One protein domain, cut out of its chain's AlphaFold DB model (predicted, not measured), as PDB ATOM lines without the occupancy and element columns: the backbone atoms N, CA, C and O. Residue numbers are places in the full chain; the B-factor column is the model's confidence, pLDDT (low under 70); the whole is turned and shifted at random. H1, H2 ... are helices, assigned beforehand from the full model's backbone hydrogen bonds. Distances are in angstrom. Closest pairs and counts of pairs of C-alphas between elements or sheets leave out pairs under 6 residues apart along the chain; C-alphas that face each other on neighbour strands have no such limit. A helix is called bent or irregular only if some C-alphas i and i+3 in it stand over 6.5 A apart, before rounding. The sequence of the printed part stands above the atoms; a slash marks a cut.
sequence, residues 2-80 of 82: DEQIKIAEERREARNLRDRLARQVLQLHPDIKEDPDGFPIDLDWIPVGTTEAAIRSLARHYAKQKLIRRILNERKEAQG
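What this domain is: This is residues 2 to 80 of the 82 residues of an uncharacterized protein of marine sediment metagenome (UniProt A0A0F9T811). Two long helices, H1 and H3, meet near their ends and make a wide V, with the last part of H1 against the first part of H3 at the corner. The short helix H2 and the long link of residues 35 to 51, which folds back from H2 to the start of H3, fill out that corner, while residues 2 to 13 and residues 67 to 80 stick out as the two free arms. The printed part has 79 residues with three named helices, H1, H2 and H3 in that order along the chain, and no named strand; its class is all helix. The whole is loose, with a radius of gyration of the C-alphas of 16.6 A, and its outline is flat, spanning 56 by 36 by 16 A.

Where its parts are: H1 and H3 are the longest helices, with 27 residues each. H1 comprises residues 2 to 28, Asp 2 to Leu 28, and measures 39.7 A from first to last C-alpha. It begins with C-alpha 2 at (355.717, 311.710, 274.458) and ends with C-alpha 28 at (371.820, 305.100, 310.152). H3 comprises residues 52 to 78, Glu 52 to Ala 78, and measures 39.0 A from first to last C-alpha. Its C-alpha 52 is at (365.290, 317.009, 305.815) and its C-alpha 78 at (341.600, 291.000, 322.571). Between them along the chain comes H2, residues 31 to 34, Asp 31 to Glu 34, with 5.2 A from first to last C-alpha. None of the three helices is bent or irregular. Residues 35 to 51, 17 residues, hold no named element, and their C-alphas lie 9 to 18 A from the mean of the C-alphas of the printed part.

How they stand to each other: H1 and H3 touch, with 12 pairs of C-alphas within 8 A. The closest C-alphas of the two are those of Ala 22 and Ile 55, 4.7 A apart. The lines of H1 and H3 are about perpendicular, but only just, at 70.2 degrees. H1 touches H3 with residues 18 to 26 alone, and H3 touches H1 with residues 54 to 59 alone. Their centres are 22.8 A apart. H2 touches H3, with 8 pairs of C-alphas within 8 A. The closest C-alphas here are those of Lys 33 and Ala 59, 4.6 A apart, and H3 touches H2 with residues 56 to 63 alone. H1 and H2 are close but not clearly touching, with 2 pairs of C-alphas within 8 A; the closest are those of Leu 26 and Ile 32, 6.6 A apart. In H1 and H3 every pair of O of residue i and N of residue i+4 is within hydrogen-bond range. H2 is too short for such a pair, and its 1 pair of O of residue i and N of residue i+3 is within range.

The domain as a whole: The two C-alphas farthest apart are those of Glu 3 and Gly 80, at 56.3 A. Residues 2 to 13, which belong to H1, stand free, and so do residues 67 to 80, of which 67 to 78 belong to H3. Without these stretches the body has 53 residues, spans 26 by 22 by 16 A and has a radius of gyration of 9.9 A. The link from H1 to H2 is tight, with 2 residues, and the link from H2 to H3 is long, with 17 residues. The printed part has no cut. The mean pLDDT of the printed part is 93.1, and one residue, Gly 80, is under 70.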
ATOM      1  N   ASP A   2     354.462 312.341 274.008       77.88
ATOM      2  CA  ASP A   2     355.717 311.710 274.458       77.88
ATOM      3  C   ASP A   2     356.571 312.560 275.414       77.88
ATOM      4  O   ASP A   2     357.135 312.043 276.374       77.88
ATOM      5  N   GLU A   3     356.613 313.880 275.229       83.81
ATOM      6  CA  GLU A   3     357.395 314.771 276.099       83.81
ATOM      7  C   GLU A   3     356.828 314.861 277.528       83.81
ATOM      8  O   GLU A   3     357.576 314.877 278.503       83.81
ATOM      9  N   GLN A   4     355.498 314.829 277.679       86.81
ATOM     10  CA  GLN A   4     354.869 314.821 279.005       86.81
ATOM     11  C   GLN A   4     355.109 313.500 279.744       86.81
ATOM     12  O   GLN A   4     355.272 313.503 280.964       86.81
ATOM     13  N   ILE A   5     355.154 312.388 279.004       87.69
ATOM     14  CA  ILE A   5     355.468 311.065 279.552       87.69
ATOM     15  C   ILE A   5     356.904 311.066 280.084       87.69
ATOM     16  O   ILE A   5     357.117 310.743 281.252       87.69
ATOM     17  N   LYS A   6     357.861 311.554 279.289       89.75
ATOM     18  CA  LYS A   6     359.270 311.647 279.686       89.75
ATOM     19  C   LYS A   6     359.479 312.506 280.942       89.75
ATOM     20  O   LYS A   6     360.137 312.076 281.886       89.75
ATOM     21  N   ILE A   7     358.848 313.681 281.015       91.88
ATOM     22  CA  ILE A   7     358.918 314.551 282.205       91.88
ATOM     23  C   ILE A   7     358.344 313.846 283.446       91.88
ATOM     24  O   ILE A   7     358.856 313.999 284.560       91.88
ATOM     25  N   ALA A   8     357.257 313.087 283.292       91.12
ATOM     26  CA  ALA A   8     356.657 312.348 284.397       91.12
ATOM     27  C   ALA A   8     357.574 311.219 284.902       91.12
ATOM     28  O   ALA A   8     357.655 311.000 286.117       91.12
ATOM     29  N   GLU A   9     358.278 310.542 283.996       92.06
ATOM     30  CA  GLU A   9     359.270 309.513 284.315       92.06
ATOM     31  C   GLU A   9     360.467 310.098 285.064       92.06
ATOM     32  O   GLU A   9     360.755 309.653 286.175       92.06
ATOM     33  N   GLU A  10     361.067 311.176 284.558       92.81
ATOM     34  CA  GLU A  10     362.184 311.870 285.218       92.81
ATOM     35  C   GLU A  10     361.803 312.321 286.641       92.81
ATOM     36  O   GLU A  10     362.528 312.097 287.615       92.81
ATOM     37  N   ARG A  11     360.597 312.880 286.814       92.44
ATOM     38  CA  ARG A  11     360.071 313.259 288.140       92.44
ATOM     39  C   ARG A  11     359.859 312.059 289.059       92.44
ATOM     40  O   ARG A  11     359.942 312.190 290.285       92.44
ATOM     41  N   ARG A  12     359.500 310.898 288.515       92.62
ATOM     42  CA  ARG A  12     359.340 309.664 289.290       92.62
ATOM     43  C   ARG A  12     360.699 309.129 289.727       92.62
ATOM     44  O   ARG A  12     360.843 308.771 290.893       92.62
ATOM     45  N   GLU A  13     361.680 309.116 288.837       93.75
ATOM     46  CA  GLU A  13     363.049 308.700 289.141       93.75
ATOM     47  C   GLU A  13     363.685 309.587 290.209       93.75
ATOM     48  O   GLU A  13     364.203 309.068 291.200       93.75
ATOM     49  N   ALA A  14     363.536 310.909 290.089       92.19
ATOM     50  CA  ALA A  14     364.009 311.859 291.091       92.19
ATOM     51  C   ALA A  14     363.386 311.602 292.475       92.19
ATOM     52  O   ALA A  14     364.092 311.566 293.484       92.19
ATOM     53  N   ARG A  15     362.069 311.351 292.543       93.00
ATOM     54  CA  ARG A  15     361.395 310.983 293.804       93.00
ATOM     55  C   ARG A  15     361.899 309.656 294.364       93.00
ATOM     56  O   ARG A  15     362.146 309.566 295.561       93.00
ATOM     57  N   ASN A  16     362.079 308.647 293.516       95.31
ATOM     58  CA  ASN A  16     362.589 307.345 293.939       95.31
ATOM     59  C   ASN A  16     364.006 307.453 294.514       95.31
ATOM     60  O   ASN A  16     364.304 306.816 295.524       95.31
ATOM     61  N   LEU A  17     364.868 308.257 293.886       96.12
ATOM     62  CA  LEU A  17     366.216 308.526 294.378       96.12
ATOM     63  C   LEU A  17     366.172 309.247 295.728       96.12
ATOM     64  O   LEU A  17     366.772 308.770 296.690       96.12
ATOM     65  N   ARG A  18     365.402 310.335 295.825       96.88
ATOM     66  CA  ARG A  18     365.208 311.099 297.064       96.88
ATOM     67  C   ARG A  18     364.748 310.211 298.221       96.88
ATOM     68  O   ARG A  18     365.318 310.260 299.311       96.88
ATOM     69  N   ASP A  19     363.739 309.379 297.976       96.62
ATOM     70  CA  ASP A  19     363.171 308.490 298.987       96.62
ATOM     71  C   ASP A  19     364.150 307.361 299.358       96.62
ATOM     72  O   ASP A  19     364.205 306.947 300.516       96.62
ATOM     73  N   ARG A  20     364.961 306.874 298.407       97.38
ATOM     74  CA  ARG A  20     366.042 305.912 298.680       97.38
ATOM     75  C   ARG A  20     367.099 306.515 299.604       97.38
ATOM     76  O   ARG A  20     367.455 305.875 300.588       97.38
ATOM     77  N   LEU A  21     367.557 307.732 299.318       97.31
ATOM     78  CA  LEU A  21     368.537 308.443 300.143       97.31
ATOM     79  C   LEU A  21     367.980 308.733 301.540       97.31
ATOM     80  O   LEU A  21     368.625 308.435 302.538       97.31
ATOM     81  N   ALA A  22     366.738 309.212 301.631       96.94
ATOM     82  CA  ALA A  22     366.086 309.438 302.918       96.94
ATOM     83  C   ALA A  22     365.984 308.149 303.756       96.94
ATOM     84  O   ALA A  22     366.208 308.173 304.963       96.94
ATOM     85  N   ARG A  23     365.713 306.995 303.130       96.69
ATOM     86  CA  ARG A  23     365.725 305.698 303.832       96.69
ATOM     87  C   ARG A  23     367.099 305.320 304.367       96.69
ATOM     88  O   ARG A  23     367.145 304.734 305.443       96.69
ATOM     89  N   GLN A  24     368.177 305.630 303.648       96.75
ATOM     90  CA  GLN A  24     369.538 305.371 304.126       96.75
ATOM     91  C   GLN A  24     369.831 306.180 305.391       96.75
ATOM     92  O   GLN A  24     370.275 305.606 306.381       96.75
ATOM     93  N   VAL A  25     369.473 307.470 305.413       96.31
ATOM     94  CA  VAL A  25     369.602 308.301 306.625       96.31
ATOM     95  C   VAL A  25     368.828 307.684 307.788       96.31
ATOM     96  O   VAL A  25     369.368 307.488 308.869       96.31
ATOM     97  N   LEU A  26     367.583 307.268 307.552       96.19
ATOM     98  CA  LEU A  26     366.748 306.626 308.570       96.19
ATOM     99  C   LEU A  26     367.231 305.226 308.998       96.19
ATOM    100  O   LEU A  26     366.747 304.686 309.993       96.19
ATOM    101  N   GLN A  27     368.106 304.573 308.232       95.69
ATOM    102  CA  GLN A  27     368.762 303.329 308.651       95.69
ATOM    103  C   GLN A  27     369.936 303.608 309.586       95.69
ATOM    104  O   GLN A  27     370.110 302.864 310.545       95.69
ATOM    105  N   LEU A  28     370.697 304.670 309.318       95.81
ATOM    106  CA  LEU A  28     371.820 305.100 310.152       95.81
ATOM    107  C   LEU A  28     371.354 305.767 311.453       95.81
ATOM    108  O   LEU A  28     371.980 305.590 312.491       95.81
ATOM    109  N   HIS A  29     370.226 306.476 311.399       94.75
ATOM    110  CA  HIS A  29     369.650 307.226 312.514       94.75
ATOM    111  C   HIS A  29     368.216 306.740 312.787       94.75
ATOM    112  O   HIS A  29     367.241 307.389 312.389       94.75
ATOM    113  N   PRO A  30     368.050 305.559 313.413       93.69
ATOM    114  CA  PRO A  30     366.732 304.987 313.681       93.69
ATOM    115  C   PRO A  30     365.900 305.835 314.648       93.69
ATOM    116  O   PRO A  30     364.676 305.789 314.563       93.69
ATOM    117  N   ASP A  31     366.537 306.644 315.496       94.88
ATOM    118  CA  ASP A  31     365.878 307.519 316.473       94.88
ATOM    119  C   ASP A  31     364.934 308.533 315.812       94.88
ATOM    120  O   ASP A  31     363.857 308.814 316.332       94.88
ATOM    121  N   ILE A  32     365.257 308.974 314.590       94.94
ATOM    122  CA  ILE A  32     364.376 309.830 313.780       94.94
ATOM    123  C   ILE A  32     363.036 309.128 313.501       94.94
ATOM    124  O   ILE A  32     362.009 309.781 313.369       94.94
ATOM    125  N   LYS A  33     362.992 307.794 313.383       93.38
ATOM    126  CA  LYS A  33     361.721 307.073 313.164       93.38
ATOM    127  C   LYS A  33     360.852 307.040 314.416       93.38
ATOM    128  O   LYS A  33     359.634 306.950 314.279       93.38
ATOM    129  N   GLU A  34     361.469 307.038 315.593       90.38
ATOM    130  CA  GLU A  34     360.759 307.015 316.871       90.38
ATOM    131  C   GLU A  34     360.254 308.414 317.239       90.38
ATOM    132  O   GLU A  34     359.122 308.535 317.705       90.38
ATOM    133  N   ASP A  35     361.030 309.458 316.928       93.75
ATOM    134  CA  ASP A  35     360.625 310.858 317.070       93.75
ATOM    135  C   ASP A  35     360.892 311.686 315.791       93.75
ATOM    136  O   ASP A  35     361.876 312.428 315.700       93.75
ATOM    137  N   PRO A  36     360.009 311.589 314.775       92.88
ATOM    138  CA  PRO A  36     360.187 312.256 313.482       92.88
ATOM    139  C   PRO A  36     360.242 313.778 313.529       92.88
ATOM    140  O   PRO A  36     360.706 314.383 312.561       92.88
ATOM    141  N   ASP A  37     359.730 314.389 314.595       92.88
ATOM    142  CA  ASP A  37     359.525 315.834 314.694       92.88
ATOM    143  C   ASP A  37     360.361 316.478 315.803       92.88
ATOM    144  O   ASP A  37     360.741 317.637 315.655       92.88
ATOM    145  N   GLY A  38     360.701 315.744 316.864       91.69
ATOM    146  CA  GLY A  38     361.562 316.225 317.943       91.69
ATOM    147  C   GLY A  38     363.035 315.838 317.800       91.69
ATOM    148  O   GLY A  38     363.886 316.536 318.351       91.69
ATOM    149  N   PHE A  39     363.377 314.806 317.014       93.00
ATOM    150  CA  PHE A  39     364.784 314.458 316.816       93.00
ATOM    151  C   PHE A  39     365.499 315.519 315.952       93.00
ATOM    152  O   PHE A  39     365.025 315.845 314.847       93.00
ATOM    153  N   PRO A  40     366.636 316.070 316.422       93.44
ATOM    154  CA  PRO A  40     367.427 317.018 315.650       93.44
ATOM    155  C   PRO A  40     368.123 316.295 314.495       93.44
ATOM    156  O   PRO A  40     368.748 315.259 314.694       93.44
ATOM    157  N   ILE A  41     368.015 316.836 313.282       92.50
ATOM    158  CA  ILE A  41     368.704 316.307 312.100       92.50
ATOM    159  C   ILE A  41     369.866 317.242 311.785       92.50
ATOM    160  O   ILE A  41     369.645 318.427 311.542       92.50
ATOM    161  N   ASP A  42     371.086 316.710 311.795       93.50
ATOM    162  CA  ASP A  42     372.263 317.439 311.330       93.50
ATOM    163  C   ASP A  42     372.241 317.556 309.798       93.50
ATOM    164  O   ASP A  42     371.873 316.611 309.091       93.50
ATOM    165  N   LEU A  43     372.652 318.713 309.283       89.69
ATOM    166  CA  LEU A  43     372.769 318.966 307.850       89.69
ATOM    167  C   LEU A  43     373.795 318.032 307.200       89.69
ATOM    168  O   LEU A  43     373.577 317.597 306.068       89.69
ATOM    169  N   ASP A  44     374.849 317.657 307.927       93.62
ATOM    170  CA  ASP A  44     375.895 316.754 307.433       93.62
ATOM    171  C   ASP A  44     375.378 315.329 307.180       93.62
ATOM    172  O   ASP A  44     375.977 314.557 306.428       93.62
ATOM    173  N   TRP A  45     374.232 314.966 307.763       92.38
ATOM    174  CA  TRP A  45     373.599 313.669 307.540       92.38
ATOM    175  C   TRP A  45     372.723 313.633 306.295       92.38
ATOM    176  O   TRP A  45     372.217 312.561 305.974       92.38
ATOM    177  N   ILE A  46     372.482 314.764 305.622       94.31
ATOM    178  CA  ILE A  46     371.543 314.871 304.500       94.31
ATOM    179  C   ILE A  46     372.308 314.736 303.174       94.31
ATOM    180  O   ILE A  46     372.974 315.679 302.746       94.31
ATOM    181  N   PRO A  47     372.189 313.602 302.454       94.25
ATOM    182  CA  PRO A  47     372.852 313.439 301.170       94.25
ATOM    183  C   PRO A  47     372.336 314.422 300.118       94.25
ATOM    184  O   PRO A  47     371.145 314.749 300.062       94.25
ATOM    185  N   VAL A  48     373.212 314.796 299.184       93.56
ATOM    186  CA  VAL A  48     372.814 315.538 297.983       93.56
ATOM    187  C   VAL A  48     371.764 314.733 297.210       93.56
ATOM    188  O   VAL A  48     371.955 313.554 296.917       93.56
ATOM    189  N   GLY A  49     370.641 315.373 296.879       92.31
ATOM    190  CA  GLY A  49     369.501 314.725 296.221       92.31
ATOM    191  C   GLY A  49     368.381 314.297 297.175       92.31
ATOM    192  O   GLY A  49     367.360 313.777 296.720       92.31
ATOM    193  N   THR A  50     368.521 314.550 298.479       96.00
ATOM    194  CA  THR A  50     367.409 314.497 299.432       96.00
ATOM    195  C   THR A  50     367.326 315.746 300.302       96.00
ATOM    196  O   THR A  50     368.078 316.697 300.115       96.00
ATOM    197  N   THR A  51     366.331 315.790 301.184       96.00
ATOM    198  CA  THR A  51     366.078 316.921 302.079       96.00
ATOM    199  C   THR A  51     365.628 316.429 303.446       96.00
ATOM    200  O   THR A  51     365.040 315.351 303.566       96.00
ATOM    201  N   GLU A  52     365.818 317.261 304.471       96.12
ATOM    202  CA  GLU A  52     365.290 317.009 305.815       96.12
ATOM    203  C   GLU A  52     363.782 316.727 305.779       96.12
ATOM    204  O   GLU A  52     363.302 315.759 306.361       96.12
ATOM    205  N   ALA A  53     363.029 317.517 305.010       95.62
ATOM    206  CA  ALA A  53     361.591 317.334 304.859       95.62
ATOM    207  C   ALA A  53     361.227 315.947 304.294       95.62
ATOM    208  O   ALA A  53     360.250 315.337 304.735       95.62
ATOM    209  N   ALA A  54     362.006 315.423 303.341       96.00
ATOM    210  CA  ALA A  54     361.792 314.081 302.803       96.00
ATOM    211  C   ALA A  54     362.094 312.995 303.849       96.00
ATOM    212  O   ALA A  54     361.312 312.053 303.993       96.00
ATOM    213  N   ILE A  55     363.179 313.160 304.613       96.75
ATOM    214  CA  ILE A  55     363.557 312.275 305.724       96.75
ATOM    215  C   ILE A  55     362.442 312.243 306.778       96.75
ATOM    216  O   ILE A  55     361.924 311.166 307.081       96.75
ATOM    217  N   ARG A  56     361.993 313.409 307.261       96.62
ATOM    218  CA  ARG A  56     360.901 313.521 308.244       96.62
ATOM    219  C   ARG A  56     359.590 312.946 307.716       96.62
ATOM    220  O   ARG A  56     358.896 312.227 308.432       96.62
ATOM    221  N   SER A  57     359.252 313.190 306.449       96.25
ATOM    222  CA  SER A  57     358.043 312.630 305.831       96.25
ATOM    223  C   SER A  57     358.041 311.094 305.846       96.25
ATOM    224  O   SER A  57     357.050 310.478 306.249       96.25
ATOM    225  N   LEU A  58     359.166 310.471 305.480       96.56
ATOM    226  CA  LEU A  58     359.337 309.016 305.534       96.56
ATOM    227  C   LEU A  58     359.333 308.484 306.971       96.56
ATOM    228  O   LEU A  58     358.696 307.464 307.236       96.56
ATOM    229  N   ALA A  59     359.978 309.181 307.904       96.75
ATOM    230  CA  ALA A  59     359.971 308.819 309.317       96.75
ATOM    231  C   ALA A  59     358.549 308.809 309.898       96.75
ATOM    232  O   ALA A  59     358.124 307.794 310.451       96.75
ATOM    233  N   ARG A  60     357.759 309.870 309.667       96.88
ATOM    234  CA  ARG A  60     356.340 309.936 310.065       96.88
ATOM    235  C   ARG A  60     355.521 308.804 309.454       96.88
ATOM    236  O   ARG A  60     354.677 308.213 310.128       96.88
ATOM    237  N   HIS A  61     355.769 308.478 308.184       96.12
ATOM    238  CA  HIS A  61     355.102 307.353 307.537       96.12
ATOM    239  C   HIS A  61     355.401 306.032 308.264       96.12
ATOM    240  O   HIS A  61     354.475 305.271 308.550       96.12
ATOM    241  N   TYR A  62     356.663 305.773 308.614       94.19
ATOM    242  CA  TYR A  62     357.044 304.572 309.358       94.19
ATOM    243  C   TYR A  62     356.474 304.539 310.776       94.19
ATOM    244  O   TYR A  62     355.935 303.503 311.174       94.19
ATOM    245  N   ALA A  63     356.508 305.658 311.500       92.75
ATOM    246  CA  ALA A  63     355.904 305.779 312.825       92.75
ATOM    247  C   ALA A  63     354.402 305.445 312.783       92.75
ATOM    248  O   ALA A  63     353.914 304.615 313.555       92.75
ATOM    249  N   LYS A  64     353.675 305.995 311.800       94.19
ATOM    250  CA  LYS A  64     352.253 305.694 311.585       94.19
ATOM    251  C   LYS A  64     352.016 304.215 311.272       94.19
ATOM    252  O   LYS A  64     351.102 303.614 311.828       94.19
ATOM    253  N   GLN A  65     352.831 303.611 310.406       94.44
ATOM    254  CA  GLN A  65     352.722 302.182 310.084       94.44
ATOM    255  C   GLN A  65     352.965 301.293 311.311       94.44
ATOM    256  O   GLN A  65     352.236 300.323 311.521       94.44
ATOM    257  N   LYS A  66     353.950 301.636 312.149       93.00
ATOM    258  CA  LYS A  66     354.234 300.939 313.411       93.00
ATOM    259  C   LYS A  66     353.042 301.017 314.369       93.00
ATOM    260  O   LYS A  66     352.644 299.989 314.913       93.00
ATOM    261  N   LEU A  67     352.432 302.196 314.513       92.81
ATOM    262  CA  LEU A  67     351.235 302.390 315.334       92.81
ATOM    263  C   LEU A  67     350.052 301.548 314.839       92.81
ATOM    264  O   LEU A  67     349.421 300.856 315.631       92.81
ATOM    265  N   ILE A  68     349.780 301.559 313.530       94.94
ATOM    266  CA  ILE A  68     348.695 300.761 312.942       94.94
ATOM    267  C   ILE A  68     348.904 299.271 313.229       94.94
ATOM    268  O   ILE A  68     347.974 298.599 313.664       94.94
ATOM    269  N   ARG A  69     350.124 298.752 313.031       95.00
ATOM    270  CA  ARG A  69     350.441 297.344 313.327       95.00
ATOM    271  C   ARG A  69     350.219 297.002 314.798       95.00
ATOM    272  O   ARG A  69     349.660 295.950 315.079       95.00
ATOM    273  N   ARG A  70     350.613 297.892 315.713       94.62
ATOM    274  CA  ARG A  70     350.384 297.709 317.151       94.62
ATOM    275  C   ARG A  70     348.890 297.592 317.467       94.62
ATOM    276  O   ARG A  70     348.486 296.594 318.045       94.62
ATOM    277  N   ILE A  71     348.079 298.538 316.990       95.50
ATOM    278  CA  ILE A  71     346.619 298.528 317.190       95.50
ATOM    279  C   ILE A  71     345.991 297.246 316.624       95.50
ATOM    280  O   ILE A  71     345.083 296.675 317.222       95.50
ATOM    281  N   LEU A  72     346.449 296.785 315.455       95.00
ATOM    282  CA  LEU A  72     345.948 295.548 314.853       95.00
ATOM    283  C   LEU A  72     346.304 294.309 315.683       95.00
ATOM    284  O   LEU A  72     345.472 293.413 315.791       95.00
ATOM    285  N   ASN A  73     347.502 294.257 316.264       93.81
ATOM    286  CA  ASN A  73     347.915 293.151 317.128       93.81
ATOM    287  C   ASN A  73     347.117 293.136 318.437       93.81
ATOM    288  O   ASN A  73     346.548 292.105 318.772       93.81
ATOM    289  N   GLU A  74     346.972 294.286 319.101       94.00
ATOM    290  CA  GLU A  74     346.163 294.424 320.326       94.00
ATOM    291  C   GLU A  74     344.712 293.970 320.100       94.00
ATOM    292  O   GLU A  74     344.110 293.311 320.945       94.00
ATOM    293  N   ARG A  75     344.139 294.272 318.925       92.44
ATOM    294  CA  ARG A  75     342.792 293.806 318.561       92.44
ATOM    295  C   ARG A  75     342.707 292.294 318.375       92.44
ATOM    296  O   ARG A  75     341.696 291.723 318.763       92.44
ATOM    297  N   LYS A  76     343.725 291.663 317.784       91.50
ATOM    298  CA  LYS A  76     343.771 290.199 317.629       91.50
ATOM    299  C   LYS A  76     343.871 289.500 318.979       91.50
ATOM    300  O   LYS A  76     343.130 288.558 319.232       91.50
ATOM    301  N   GLU A  77     344.734 290.007 319.857       89.00
ATOM    302  CA  GLU A  77     344.888 289.504 321.224       89.00
ATOM    303  C   GLU A  77     343.575 289.636 322.014       89.00
ATOM    304  O   GLU A  77     343.130 288.679 322.641       89.00
ATOM    305  N   ALA A  78     342.890 290.780 321.912       84.12
ATOM    306  CA  ALA A  78     341.600 291.000 322.571       84.12
ATOM    307  C   ALA A  78     340.455 290.122 322.024       84.12
ATOM    308  O   ALA A  78     339.466 289.905 322.721       84.12
ATOM    309  N   GLN A  79     340.570 289.636 320.785       81.12
ATOM    310  CA  GLN A  79     339.600 288.732 320.158       81.12
ATOM    311  C   GLN A  79     339.883 287.250 320.453       81.12
ATOM    312  O   GLN A  79     339.064 286.409 320.092       81.12
ATOM    313  N   GLY A  80     340.983 286.926 321.147       68.00
ATOM    314  CA  GLY A  80     341.357 285.546 321.472       68.00
ATOM    315  C   GLY A  80     341.868 284.739 320.273       68.00
ATOM    316  O   GLY A  80     341.867 283.515 320.328       68.00
TER     317      GLY A  80